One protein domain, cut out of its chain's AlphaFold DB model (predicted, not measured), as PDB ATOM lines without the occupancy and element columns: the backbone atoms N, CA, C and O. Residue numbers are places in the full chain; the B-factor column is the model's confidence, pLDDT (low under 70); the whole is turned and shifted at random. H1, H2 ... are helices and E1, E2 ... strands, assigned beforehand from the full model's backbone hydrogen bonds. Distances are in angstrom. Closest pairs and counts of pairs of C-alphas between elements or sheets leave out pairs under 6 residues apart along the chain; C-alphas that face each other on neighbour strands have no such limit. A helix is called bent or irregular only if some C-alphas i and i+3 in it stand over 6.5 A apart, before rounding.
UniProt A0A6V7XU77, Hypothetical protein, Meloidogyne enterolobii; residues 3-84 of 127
ATOM      1  N   MET A   3      38.783  13.903 -34.924       91.31
ATOM      2  CA  MET A   3      38.471  14.183 -36.321       91.31
ATOM      3  C   MET A   3      39.526  15.110 -36.924       91.31
ATOM      4  O   MET A   3      40.074  15.973 -36.236       91.31
ATOM      5  N   MET A   4      39.809  14.911 -38.207       92.62
ATOM      6  CA  MET A   4      40.657  15.805 -38.988       92.62
ATOM      7  C   MET A   4      39.759  16.802 -39.717       92.62
ATOM      8  O   MET A   4      38.778  16.407 -40.346       92.62
ATOM      9  N   VAL A   5      40.088  18.086 -39.616       93.25
ATOM     10  CA  VAL A   5      39.338  19.178 -40.235       93.25
ATOM     11  C   VAL A   5      40.258  19.895 -41.210       93.25
ATOM     12  O   VAL A   5      41.281  20.449 -40.811       93.25
ATOM     13  N   GLY A   6      39.898  19.850 -42.490       92.31
ATOM     14  CA  GLY A   6      40.551  20.637 -43.528       92.31
ATOM     15  C   GLY A   6      39.994  22.056 -43.544       92.31
ATOM     16  O   GLY A   6      38.792  22.259 -43.353       92.31
ATOM     17  N   PHE A   7      40.858  23.031 -43.789       89.69
ATOM     18  CA  PHE A   7      40.460  24.416 -44.017       89.69
ATOM     19  C   PHE A   7      41.133  24.941 -45.283       89.69
ATOM     20  O   PHE A   7      42.123  24.387 -45.758       89.69
ATOM     21  N   ASP A   8      40.572  26.003 -45.854       89.19
ATOM     22  CA  ASP A   8      41.118  26.603 -47.065       89.19
ATOM     23  C   ASP A   8      42.212  27.629 -46.702       89.19
ATOM     24  O   ASP A   8      41.895  28.685 -46.129       89.19
ATOM     25  N   PRO A   9      43.493  27.369 -47.031       87.06
ATOM     26  CA  PRO A   9      44.576  28.311 -46.766       87.06
ATOM     27  C   PRO A   9      44.424  29.606 -47.575       87.06
ATOM     28  O   PRO A   9      44.924  30.656 -47.171       87.06
ATOM     29  N   SER A  10      43.675  29.595 -48.684       86.94
ATOM     30  CA  SER A  10      43.389  30.808 -49.453       86.94
ATOM     31  C   SER A  10      42.475  31.780 -48.709       86.94
ATOM     32  O   SER A  10      42.531  32.979 -48.985       86.94
ATOM     33  N   LEU A  11      41.691  31.303 -47.735       85.75
ATOM     34  CA  LEU A  11      40.821  32.116 -46.884       85.75
ATOM     35  C   LEU A  11      41.542  32.510 -45.592       85.75
ATOM     36  O   LEU A  11      41.687  33.703 -45.312       85.75
ATOM     37  N   PHE A  12      42.066  31.518 -44.867       85.56
ATOM     38  CA  PHE A  12      42.590  31.675 -43.505       85.56
ATOM     39  C   PHE A  12      44.114  31.848 -43.411       85.56
ATOM     40  O   PHE A  12      44.628  32.176 -42.343       85.56
ATOM     41  N   GLY A  13      44.843  31.684 -44.517       87.38
ATOM     42  CA  GLY A  13      46.301  31.775 -44.551       87.38
ATOM     43  C   GLY A  13      46.986  30.507 -44.040       87.38
ATOM     44  O   GLY A  13      46.510  29.395 -44.258       87.38
ATOM     45  N   ASP A  14      48.128  30.686 -43.375       89.31
ATOM     46  CA  ASP A  14      48.971  29.577 -42.923       89.31
ATOM     47  C   ASP A  14      48.346  28.812 -41.746       89.31
ATOM     48  O   ASP A  14      47.876  29.409 -40.773       89.31
ATOM     49  N   GLU A  15      48.467  27.484 -41.763       90.00
ATOM     50  CA  GLU A  15      48.015  26.579 -40.697       90.00
ATOM     51  C   GLU A  15      48.509  26.982 -39.306       90.00
ATOM     52  O   GLU A  15      47.734  27.037 -38.353       90.00
ATOM     53  N   THR A  16      49.791  27.326 -39.179       89.38
ATOM     54  CA  THR A  16      50.375  27.720 -37.891       89.38
ATOM     55  C   THR A  16      49.751  29.004 -37.350       89.38
ATOM     56  O   THR A  16      49.536  29.119 -36.143       89.38
ATOM     57  N   LYS A  17      49.442  29.972 -38.223       90.06
ATOM     58  CA  LYS A  17      48.786  31.226 -37.822       90.06
ATOM     59  C   LYS A  17      47.344  30.962 -37.404       90.06
ATOM     60  O   LYS A  17      46.934  31.457 -36.360       90.06
ATOM     61  N   PHE A  18      46.631  30.136 -38.167       91.38
ATOM     62  CA  PHE A  18      45.259  29.735 -37.867       91.38
ATOM     63  C   PHE A  18      45.150  29.032 -36.505       91.38
ATOM     64  O   PHE A  18      44.401  29.471 -35.634       91.38
ATOM     65  N   VAL A  19      45.962  27.996 -36.266       92.31
ATOM     66  CA  VAL A  19      45.957  27.249 -34.996       92.31
ATOM     67  C   VAL A  19      46.370  28.138 -33.820       92.31
ATOM     68  O   VAL A  19      45.763  28.085 -32.752       92.31
ATOM     69  N   ARG A  20      47.372  29.007 -34.004       92.31
ATOM     70  CA  ARG A  20      47.787  29.957 -32.962       92.31
ATOM     71  C   ARG A  20      46.694  30.982 -32.644       92.31
ATOM     72  O   ARG A  20      46.550  31.351 -31.478       92.31
ATOM     73  N   GLY A  21      45.944  31.423 -33.651       92.62
ATOM     74  CA  GLY A  21      44.792  32.311 -33.496       92.62
ATOM     75  C   GLY A  21      43.678  31.662 -32.679       92.62
ATOM     76  O   GLY A  21      43.244  32.241 -31.688       92.62
ATOM     77  N   LEU A  22      43.314  30.416 -33.002       93.06
ATOM     78  CA  LEU A  22      42.340  29.638 -32.224       93.06
ATOM     79  C   LEU A  22      42.729  29.500 -30.747       93.06
ATOM     80  O   LEU A  22      41.886  29.658 -29.867       93.06
ATOM     81  N   ILE A  23      44.011  29.268 -30.458       92.94
ATOM     82  CA  ILE A  23      44.494  29.182 -29.074       92.94
ATOM     83  C   ILE A  23      44.417  30.548 -28.382       92.94
ATOM     84  O   ILE A  23      44.011  30.632 -27.227       92.94
ATOM     85  N   SER A  24      44.820  31.615 -29.072       92.88
ATOM     86  CA  SER A  24      44.980  32.938 -28.458       92.88
ATOM     87  C   SER A  24      43.646  33.656 -28.243       92.88
ATOM     88  O   SER A  24      43.470  34.312 -27.223       92.88
ATOM     89  N   GLU A  25      42.708  33.532 -29.182       93.31
ATOM     90  CA  GLU A  25      41.402  34.198 -29.113       93.31
ATOM     91  C   GLU A  25      40.333  33.316 -28.485       93.31
ATOM     92  O   GLU A  25      39.569  33.754 -27.629       93.31
ATOM     93  N   GLU A  26      40.280  32.059 -28.916       92.25
ATOM     94  CA  GLU A  26      39.219  31.141 -28.533       92.25
ATOM     95  C   GLU A  26      39.666  30.133 -27.484       92.25
ATOM     96  O   GLU A  26      38.886  29.274 -27.104       92.25
ATOM     97  N   SER A  27      40.899  30.201 -26.970       93.25
ATOM     98  CA  SER A  27      41.391  29.229 -25.977       93.25
ATOM     99  C   SER A  27      41.185  27.765 -26.406       93.25
ATOM    100  O   SER A  27      41.155  26.867 -25.563       93.25
ATOM    101  N   VAL A  28      41.032  27.514 -27.712       91.88
ATOM    102  CA  VAL A  28      40.809  26.183 -28.269       91.88
ATOM    103  C   VAL A  28      42.144  25.669 -28.770       91.88
ATOM    104  O   VAL A  28      42.734  26.209 -29.706       91.88
ATOM    105  N   TYR A  29      42.623  24.603 -28.138       91.75
ATOM    106  CA  TYR A  29      43.853  23.943 -28.539       91.75
ATOM    107  C   TYR A  29      43.582  22.872 -29.598       91.75
ATOM    108  O   TYR A  29      42.979  21.836 -29.318       91.75
ATOM    109  N   CYS A  30      44.080  23.113 -30.809       91.31
ATOM    110  CA  CYS A  30      44.058  22.164 -31.917       91.31
ATOM    111  C   CYS A  30      45.482  21.722 -32.254       91.31
ATOM    112  O   CYS A  30      46.416  22.523 -32.202       91.31
ATOM    113  N   LEU A  31      45.657  20.455 -32.637       92.25
ATOM    114  CA  LEU A  31      46.960  19.976 -33.095       92.25
ATOM    115  C   LEU A  31      47.075  20.202 -34.613       92.25
ATOM    116  O   LEU A  31      46.194  19.740 -35.343       92.25
ATOM    117  N   PRO A  32      48.119  20.890 -35.103       93.06
ATOM    118  CA  PRO A  32      48.319  21.115 -36.531       93.06
ATOM    119  C   PRO A  32      48.482  19.788 -37.297       93.06
ATOM    120  O   PRO A  32      49.091  18.835 -36.805       93.06
ATOM    121  N   GLY A  33      47.915  19.714 -38.501       91.12
ATOM    122  CA  GLY A  33      47.976  18.577 -39.418       91.12
ATOM    123  C   GLY A  33      49.366  18.339 -40.006       91.12
ATOM    124  O   GLY A  33      49.702  17.202 -40.337       91.12
ATOM    125  N   SER A  34      50.221  19.362 -40.038       89.88
ATOM    126  CA  SER A  34      51.649  19.232 -40.364       89.88
ATOM    127  C   SER A  34      52.385  18.215 -39.480       89.88
ATOM    128  O   SER A  34      53.285  17.533 -39.966       89.88
ATOM    129  N   ALA A  35      51.945  18.002 -38.231       88.94
ATOM    130  CA  ALA A  35      52.466  16.941 -37.359       88.94
ATOM    131  C   ALA A  35      52.146  15.513 -37.858       88.94
ATOM    132  O   ALA A  35      52.730  14.544 -37.378       88.94
ATOM    133  N   PHE A  36      51.226  15.381 -38.816       91.12
ATOM    134  CA  PHE A  36      50.774  14.126 -39.422       91.12
ATOM    135  C   PHE A  36      51.032  14.075 -40.933       91.12
ATOM    136  O   PHE A  36      50.428  13.259 -41.622       91.12
ATOM    137  N   SER A  37      51.898  14.946 -41.465       90.56
ATOM    138  CA  SER A  37      52.136  15.084 -42.913       90.56
ATOM    139  C   SER A  37      50.879  15.455 -43.722       90.56
ATOM    140  O   SER A  37      50.786  15.148 -44.908       90.56
ATOM    141  N   LEU A  38      49.910  16.133 -43.092       90.94
ATOM    142  CA  LEU A  38      48.667  16.611 -43.709       90.94
ATOM    143  C   LEU A  38      48.573  18.143 -43.587       90.94
ATOM    144  O   LEU A  38      47.934  18.646 -42.661       90.94
ATOM    145  N   PRO A  39      49.230  18.900 -44.485       89.19
ATOM    146  CA  PRO A  39      49.238  20.359 -44.421       89.19
ATOM    147  C   PRO A  39      47.851  20.937 -44.710       89.19
ATOM    148  O   PRO A  39      47.125  20.407 -45.551       89.19
ATOM    149  N   ASN A  40      47.510  22.063 -44.078       91.00
ATOM    150  CA  ASN A  40      46.194  22.728 -44.171       91.00
ATOM    151  C   ASN A  40      45.047  21.949 -43.508       91.00
ATOM    152  O   ASN A  40      43.868  22.132 -43.822       91.00
ATOM    153  N   TRP A  41      45.397  21.073 -42.572       93.88
ATOM    154  CA  TRP A  41      44.449  20.377 -41.717       93.88
ATOM    155  C   TRP A  41      44.802  20.632 -40.260       93.88
ATOM    156  O   TRP A  41      45.920  21.014 -39.927       93.88
ATOM    157  N   PHE A  42      43.850  20.398 -39.370       93.31
ATOM    158  CA  PHE A  42      44.108  20.316 -37.940       93.31
ATOM    159  C   PHE A  42      43.273  19.200 -37.317       93.31
ATOM    160  O   PHE A  42      42.232  18.796 -37.842       93.31
ATOM    161  N   ARG A  43      43.745  18.683 -36.185       93.00
ATOM    162  CA  ARG A  43      43.098  17.605 -35.441       93.00
ATOM    163  C   ARG A  43      42.305  18.171 -34.275       93.00
ATOM    164  O   ARG A  43      42.880  18.788 -33.374       93.00
ATOM    165  N   LEU A  44      41.010  17.873 -34.266       91.81
ATOM    166  CA  LEU A  44      40.097  18.180 -33.173       91.81
ATOM    167  C   LEU A  44      39.861  16.924 -32.326       91.81
ATOM    168  O   LEU A  44      39.553  15.846 -32.846       91.81
ATOM    169  N   VAL A  45      40.032  17.053 -31.012       90.38
ATOM    170  CA  VAL A  45      39.836  15.953 -30.060       90.38
ATOM    171  C   VAL A  45      38.388  15.963 -29.577       90.38
ATOM    172  O   VAL A  45      37.948  16.922 -28.957       90.38
ATOM    173  N   LEU A  46      37.666  14.869 -29.827       87.69
ATOM    174  CA  LEU A  46      36.254  14.675 -29.461       87.69
ATOM    175  C   LEU A  46      36.108  13.744 -28.245       87.69
ATOM    176  O   LEU A  46      35.160  12.973 -28.145       87.69
ATOM    177  N   ALA A  47      37.120  13.710 -27.378       89.12
ATOM    178  CA  ALA A  47      37.125  12.866 -26.182       89.12
ATOM    179  C   ALA A  47      36.466  13.546 -24.968       89.12
ATOM    180  O   ALA A  47      36.364  12.933 -23.908       89.12
ATOM    181  N   PHE A  48      36.054  14.806 -25.116       89.12
ATOM    182  CA  PHE A  48      35.415  15.594 -24.071       89.12
ATOM    183  C   PHE A  48      33.893  15.373 -24.058       89.12
ATOM    184  O   PHE A  48      33.336  14.887 -25.047       89.12
ATOM    185  N   PRO A  49      33.195  15.737 -22.967       93.12
ATOM    186  CA  PRO A  49      31.736  15.736 -22.925       93.12
ATOM    187  C   PRO A  49      31.119  16.539 -24.077       93.12
ATOM    188  O   PRO A  49      31.748  17.447 -24.630       93.12
ATOM    189  N   ASN A  50      29.873  16.205 -24.431       90.12
ATOM    190  CA  ASN A  50      29.182  16.829 -25.559       90.12
ATOM    191  C   ASN A  50      29.093  18.355 -25.401       90.12
ATOM    192  O   ASN A  50      29.407  19.067 -26.344       90.12
ATOM    193  N   GLU A  51      28.793  18.836 -24.192       93.00
ATOM    194  CA  GLU A  51      28.715  20.269 -23.878       93.00
ATOM    195  C   GLU A  51      30.026  21.001 -24.202       93.00
ATOM    196  O   GLU A  51      30.043  21.949 -24.981       93.00
ATOM    197  N   THR A  52      31.157  20.498 -23.694       91.31
ATOM    198  CA  THR A  52      32.484  21.089 -23.939       91.31
ATOM    199  C   THR A  52      32.873  21.038 -25.414       91.31
ATOM    200  O   THR A  52      33.480  21.967 -25.943       91.31
ATOM    201  N   THR A  53      32.538  19.942 -26.096       91.06
ATOM    202  CA  THR A  53      32.831  19.790 -27.527       91.06
ATOM    203  C   THR A  53      32.007  20.768 -28.362       91.06
ATOM    204  O   THR A  53      32.541  21.373 -29.292       91.06
ATOM    205  N   THR A  54      30.730  20.948 -28.023       91.75
ATOM    206  CA  THR A  54      29.822  21.890 -28.685       91.75
ATOM    207  C   THR A  54      30.287  23.325 -28.478       91.75
ATOM    208  O   THR A  54      30.461  24.039 -29.464       91.75
ATOM    209  N   GLU A  55      30.621  23.710 -27.245       93.25
ATOM    210  CA  GLU A  55      31.183  25.032 -26.936       93.25
ATOM    211  C   GLU A  55      32.460  25.299 -27.750       93.25
ATOM    212  O   GLU A  55      32.597  26.339 -28.395       93.25
ATOM    213  N   ALA A  56      33.387  24.336 -27.804       92.50
ATOM    214  CA  ALA A  56      34.601  24.474 -28.605       92.50
ATOM    215  C   ALA A  56      34.293  24.654 -30.103       92.50
ATOM    216  O   ALA A  56      34.951  25.448 -30.777       92.50
ATOM    217  N   CYS A  57      33.284  23.956 -30.631       91.56
ATOM    218  CA  CYS A  57      32.859  24.097 -32.025       91.56
ATOM    219  C   CYS A  57      32.243  25.474 -32.308       91.56
ATOM    220  O   CYS A  57      32.542  26.068 -33.345       91.56
ATOM    221  N   GLU A  58      31.427  26.004 -31.397       93.50
ATOM    222  CA  GLU A  58      30.847  27.349 -31.502       93.50
ATOM    223  C   GLU A  58      31.935  28.425 -31.515       93.50
ATOM    224  O   GLU A  58      31.916  29.325 -32.357       93.50
ATOM    225  N   ARG A  59      32.940  28.281 -30.651       94.00
ATOM    226  CA  ARG A  59      34.104  29.173 -30.595       94.00
ATOM    227  C   ARG A  59      34.928  29.129 -31.880       94.00
ATOM    228  O   ARG A  59      35.241  30.175 -32.446       94.00
ATOM    229  N   ILE A  60      35.201  27.936 -32.416       93.06
ATOM    230  CA  ILE A  60      35.862  27.784 -33.725       93.06
ATOM    231  C   ILE A  60      35.037  28.465 -34.829       93.06
ATOM    232  O   ILE A  60      35.595  29.186 -35.656       93.06
ATOM    233  N   ALA A  61      33.715  28.277 -34.850       91.81
ATOM    234  CA  ALA A  61      32.842  28.900 -35.843       91.81
ATOM    235  C   ALA A  61      32.843  30.435 -35.736       91.81
ATOM    236  O   ALA A  61      32.905  31.128 -36.759       91.81
ATOM    237  N   ALA A  62      32.837  30.975 -34.515       91.50
ATOM    238  CA  ALA A  62      32.940  32.406 -34.260       91.50
ATOM    239  C   ALA A  62      34.282  32.969 -34.755       91.50
ATOM    240  O   ALA A  62      34.295  33.966 -35.479       91.50
ATOM    241  N   TYR A  63      35.397  32.298 -34.453       92.38
ATOM    242  CA  TYR A  63      36.720  32.660 -34.967       92.38
ATOM    243  C   TYR A  63      36.758  32.672 -36.495       92.38
ATOM    244  O   TYR A  63      37.174  33.669 -37.092       92.38
ATOM    245  N   CYS A  64      36.259  31.606 -37.125       90.62
ATOM    246  CA  CYS A  64      36.191  31.498 -38.577       90.62
ATOM    247  C   CYS A  64      35.354  32.619 -39.193       90.62
ATOM    248  O   CYS A  64      35.753  33.166 -40.210       90.62
ATOM    249  N   THR A  65      34.233  33.000 -38.577       88.06
ATOM    250  CA  THR A  65      33.362  34.078 -39.073       88.06
ATOM    251  C   THR A  65      34.047  35.442 -39.009       88.06
ATOM    252  O   THR A  65      33.931  36.229 -39.943       88.06
ATOM    253  N   ARG A  66      34.807  35.720 -37.940       87.75
ATOM    254  CA  ARG A  66      35.561  36.979 -37.791       87.75
ATOM    255  C   ARG A  66      36.753  37.074 -38.745       87.75
ATOM    256  O   ARG A  66      37.072  38.162 -39.213       87.75
ATOM    257  N   HIS A  67      37.403  35.943 -39.017       85.94
ATOM    258  CA  HIS A  67      38.613  35.860 -39.841       85.94
ATOM    259  C   HIS A  67      38.348  35.478 -41.293       85.94
ATOM    260  O   HIS A  67      39.280  35.454 -42.102       85.94
ATOM    261  N   LEU A  68      37.091  35.208 -41.647       81.00
ATOM    262  CA  LEU A  68      36.685  35.055 -43.030       81.00
ATOM    263  C   LEU A  68      36.939  36.397 -43.722       81.00
ATOM    264  O   LEU A  68      36.197  37.364 -43.544       81.00
ATOM    265  N   ARG A  69      38.003  36.477 -44.530       65.25
ATOM    266  CA  ARG A  69      38.159  37.583 -45.484       65.25
ATOM    267  C   ARG A  69      36.875  37.691 -46.309       65.25
ATOM    268  O   ARG A  69      36.254  36.653 -46.540       65.25
ATOM    269  N   PRO A  70      36.458  38.894 -46.747       56.31
ATOM    270  CA  PRO A  70      35.146  39.113 -47.345       56.31
ATOM    271  C   PRO A  70      34.969  38.291 -48.632       56.31
ATOM    272  O   PRO A  70      35.244  38.729 -49.742       56.31
ATOM    273  N   CYS A  71      34.491  37.066 -48.445       49.94
ATOM    274  CA  CYS A  71      33.846  36.185 -49.401       49.94
ATOM    275  C   CYS A  71      32.605  35.589 -48.714       49.94
ATOM    276  O   CYS A  71      32.291  34.408 -48.843       49.94
ATOM    277  N   VAL A  72      31.912  36.428 -47.935       53.06
ATOM    278  CA  VAL A  72      30.647  36.091 -47.262       53.06
ATOM    279  C   VAL A  72      29.575  35.716 -48.296       53.06
ATOM    280  O   VAL A  72      28.749  34.849 -48.046       53.06
ATOM    281  N   GLU A  73      29.663  36.245 -49.518       51.47
ATOM    282  CA  GLU A  73      28.642  36.045 -50.553       51.47
ATOM    283  C   GLU A  73      28.628  34.631 -51.178       51.47
ATOM    284  O   GLU A  73      27.626  34.214 -51.753       51.47
ATOM    285  N   ARG A  74      29.708  33.839 -51.051       52.72
ATOM    286  CA  ARG A  74      29.803  32.505 -51.689       52.72
ATOM    287  C   ARG A  74      29.503  31.330 -50.754       52.72
ATOM    288  O   ARG A  74      29.061  30.280 -51.222       52.72
ATOM    289  N   LEU A  75      29.712  31.484 -49.443       55.72
ATOM    290  CA  LEU A  75      29.518  30.392 -48.480       55.72
ATOM    291  C   LEU A  75      28.026  30.104 -48.244       55.72
ATOM    292  O   LEU A  75      27.620  28.937 -48.255       55.72
ATOM    293  N   GLU A  76      27.193  31.144 -48.152       56.56
ATOM    294  CA  GLU A  76      25.734  31.006 -48.000       56.56
ATOM    295  C   GLU A  76      25.086  30.282 -49.195       56.56
ATOM    296  O   GLU A  76      24.175  29.462 -49.018       56.56
ATOM    297  N   ALA A  77      25.618  30.495 -50.405       55.72
ATOM    298  CA  ALA A  77      25.181  29.803 -51.614       55.72
ATOM    299  C   ALA A  77      25.458  28.288 -51.544       55.72
ATOM    300  O   ALA A  77      24.589  27.482 -51.872       55.72
ATOM    301  N   THR A  78      26.630  27.873 -51.045       54.41
ATOM    302  CA  THR A  78      26.974  26.441 -50.921       54.41
ATOM    303  C   THR A  78      26.221  25.726 -49.793       54.41
ATOM    304  O   THR A  78      25.864  24.552 -49.936       54.41
ATOM    305  N   MET A  79      25.900  26.421 -48.695       58.00
ATOM    306  CA  MET A  79      25.107  25.861 -47.592       58.00
ATOM    307  C   MET A  79      23.616  25.727 -47.938       58.00
ATOM    308  O   MET A  79      22.977  24.751 -47.533       58.00
ATOM    309  N   SER A  80      23.065  26.637 -48.747       52.09
ATOM    310  CA  SER A  80      21.673  26.560 -49.219       52.09
ATOM    311  C   SER A  80      21.426  25.403 -50.200       52.09
ATOM    312  O   SER A  80      20.344  24.813 -50.186       52.09
ATOM    313  N   ILE A  81      22.432  24.992 -50.983       56.47
ATOM    314  CA  ILE A  81      22.333  23.834 -51.896       56.47
ATOM    315  C   ILE A  81      22.145  22.524 -51.104       56.47
ATOM    316  O   ILE A  81      21.337  21.676 -51.483       56.47
ATOM    317  N   LYS A  82      22.819  22.363 -49.955       48.75
ATOM    318  CA  LYS A  82      22.719  21.146 -49.122       48.75
ATOM    319  C   LYS A  82      21.369  20.981 -48.415       48.75
ATOM    320  O   LYS A  82      20.961  19.846 -48.177       48.75
ATOM    321  N   LYS A  83      20.650  22.069 -48.104       49.94
ATOM    322  CA  LYS A  83      19.301  21.993 -47.503       49.94
ATOM    323  C   LYS A  83      18.244  21.479 -48.483       49.94
ATOM    324  O   LYS A  83      17.305  20.816 -48.054       49.94
ATOM    325  N   LYS A  84      18.409  21.723 -49.787       47.03
ATOM    326  CA  LYS A  84      17.420  21.329 -50.803       47.03
ATOM    327  C   LYS A  84      17.367  19.815 -51.055       47.03
ATOM    328  O   LYS A  84      16.305  19.299 -51.371       47.03
TER     329      LYS A  84
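This is residues 3 to 84 of the 127 residues of the protein "Hypothetical protein" of Meloidogyne enterolobii (UniProt A0A6V7XU77). Look first for a short ribbon of two strands, E1 and E2, with the beginning of H2 beside E2; from there H2 runs to the long helix H4 and packs on it steeply with residues 22 to 26. H5, residues 72 to 84, sticks out beyond this body as a free arm, while the small helices H1 and H3 are single turns in the links of the body. The printed part has 82 residues, with five named helices and two named strands in the order E1 H1 H2 H3 E2 H4 H5; the sheet has the order E1 - E2, antiparallel, and the class is mostly helix. The whole is compact, with a radius of gyration of the C-alphas of 13.4 A and spans of 32 by 29 by 23 A.

Find C-alpha 3 at (38.471, 14.183, -36.321), where E1, residues 3 to 6, begins. Its partner E2 is residues 41 to 45, 13.3 A long. Helix H2 covers residues 15 to 26, 15.7 A, and H4 covers residues 50 to 67, 25.6 A, beginning at C-alpha 50 at (29.182, 16.829, -25.559). The four-residue helices are H1, residues 9 to 12, and H3, residues 33 to 36. H5, residues 72 to 84, is 20.1 A long and ends at C-alpha 84 at (17.420, 21.329, -50.803); it is neither bent nor irregular, but only just: C-alphas 73 and 76 are 6.4 A apart.

Begin at the sheet: E1 and E2 are antiparallel at 154 degrees, and N 3 and O 44 are 2.9 A apart, as are N 42 and O 5, both within hydrogen-bond range. Residues 31 to 32 also pair, antiparallel, with residues 42 to 43 of E2. Next, the closest C-alphas of H3 and E2 are those of Gly 33 and Phe 42, 4.5 A; those of H2 and E2 are Glu 15 and Trp 41, 7.2 A. H2 and H4 touch, through residues 22 to 26 and 59 to 63 alone, closest at the C-alphas of Glu 26 and Arg 59, 5.9 A, at a steep tilt of 66 degrees, opposite ways. H1 is close but not clearly touching H4, with the C-alphas of Phe 12 and His 67 closest at 6.8 A. H5 is apart from H4 and H2, among others. In H2 and H4 every O i to N i+4 pair is within hydrogen-bond range; in H5 4 of 9 are, beside 4 of 10 O i to N i+3 pairs, and H1 and H3 are too short for an O i to N i+4 pair.

The two C-alphas farthest apart are those of Ala 35 and Lys 84, 37.8 A. Residues 47 to 52, of which 50 to 52 belong to H4, also stand free. The printed part has no cut, and no link is long. The mean pLDDT of the printed part is 83.6, but look at residues 69 to 84, which are under 70; H5 has a mean of 53.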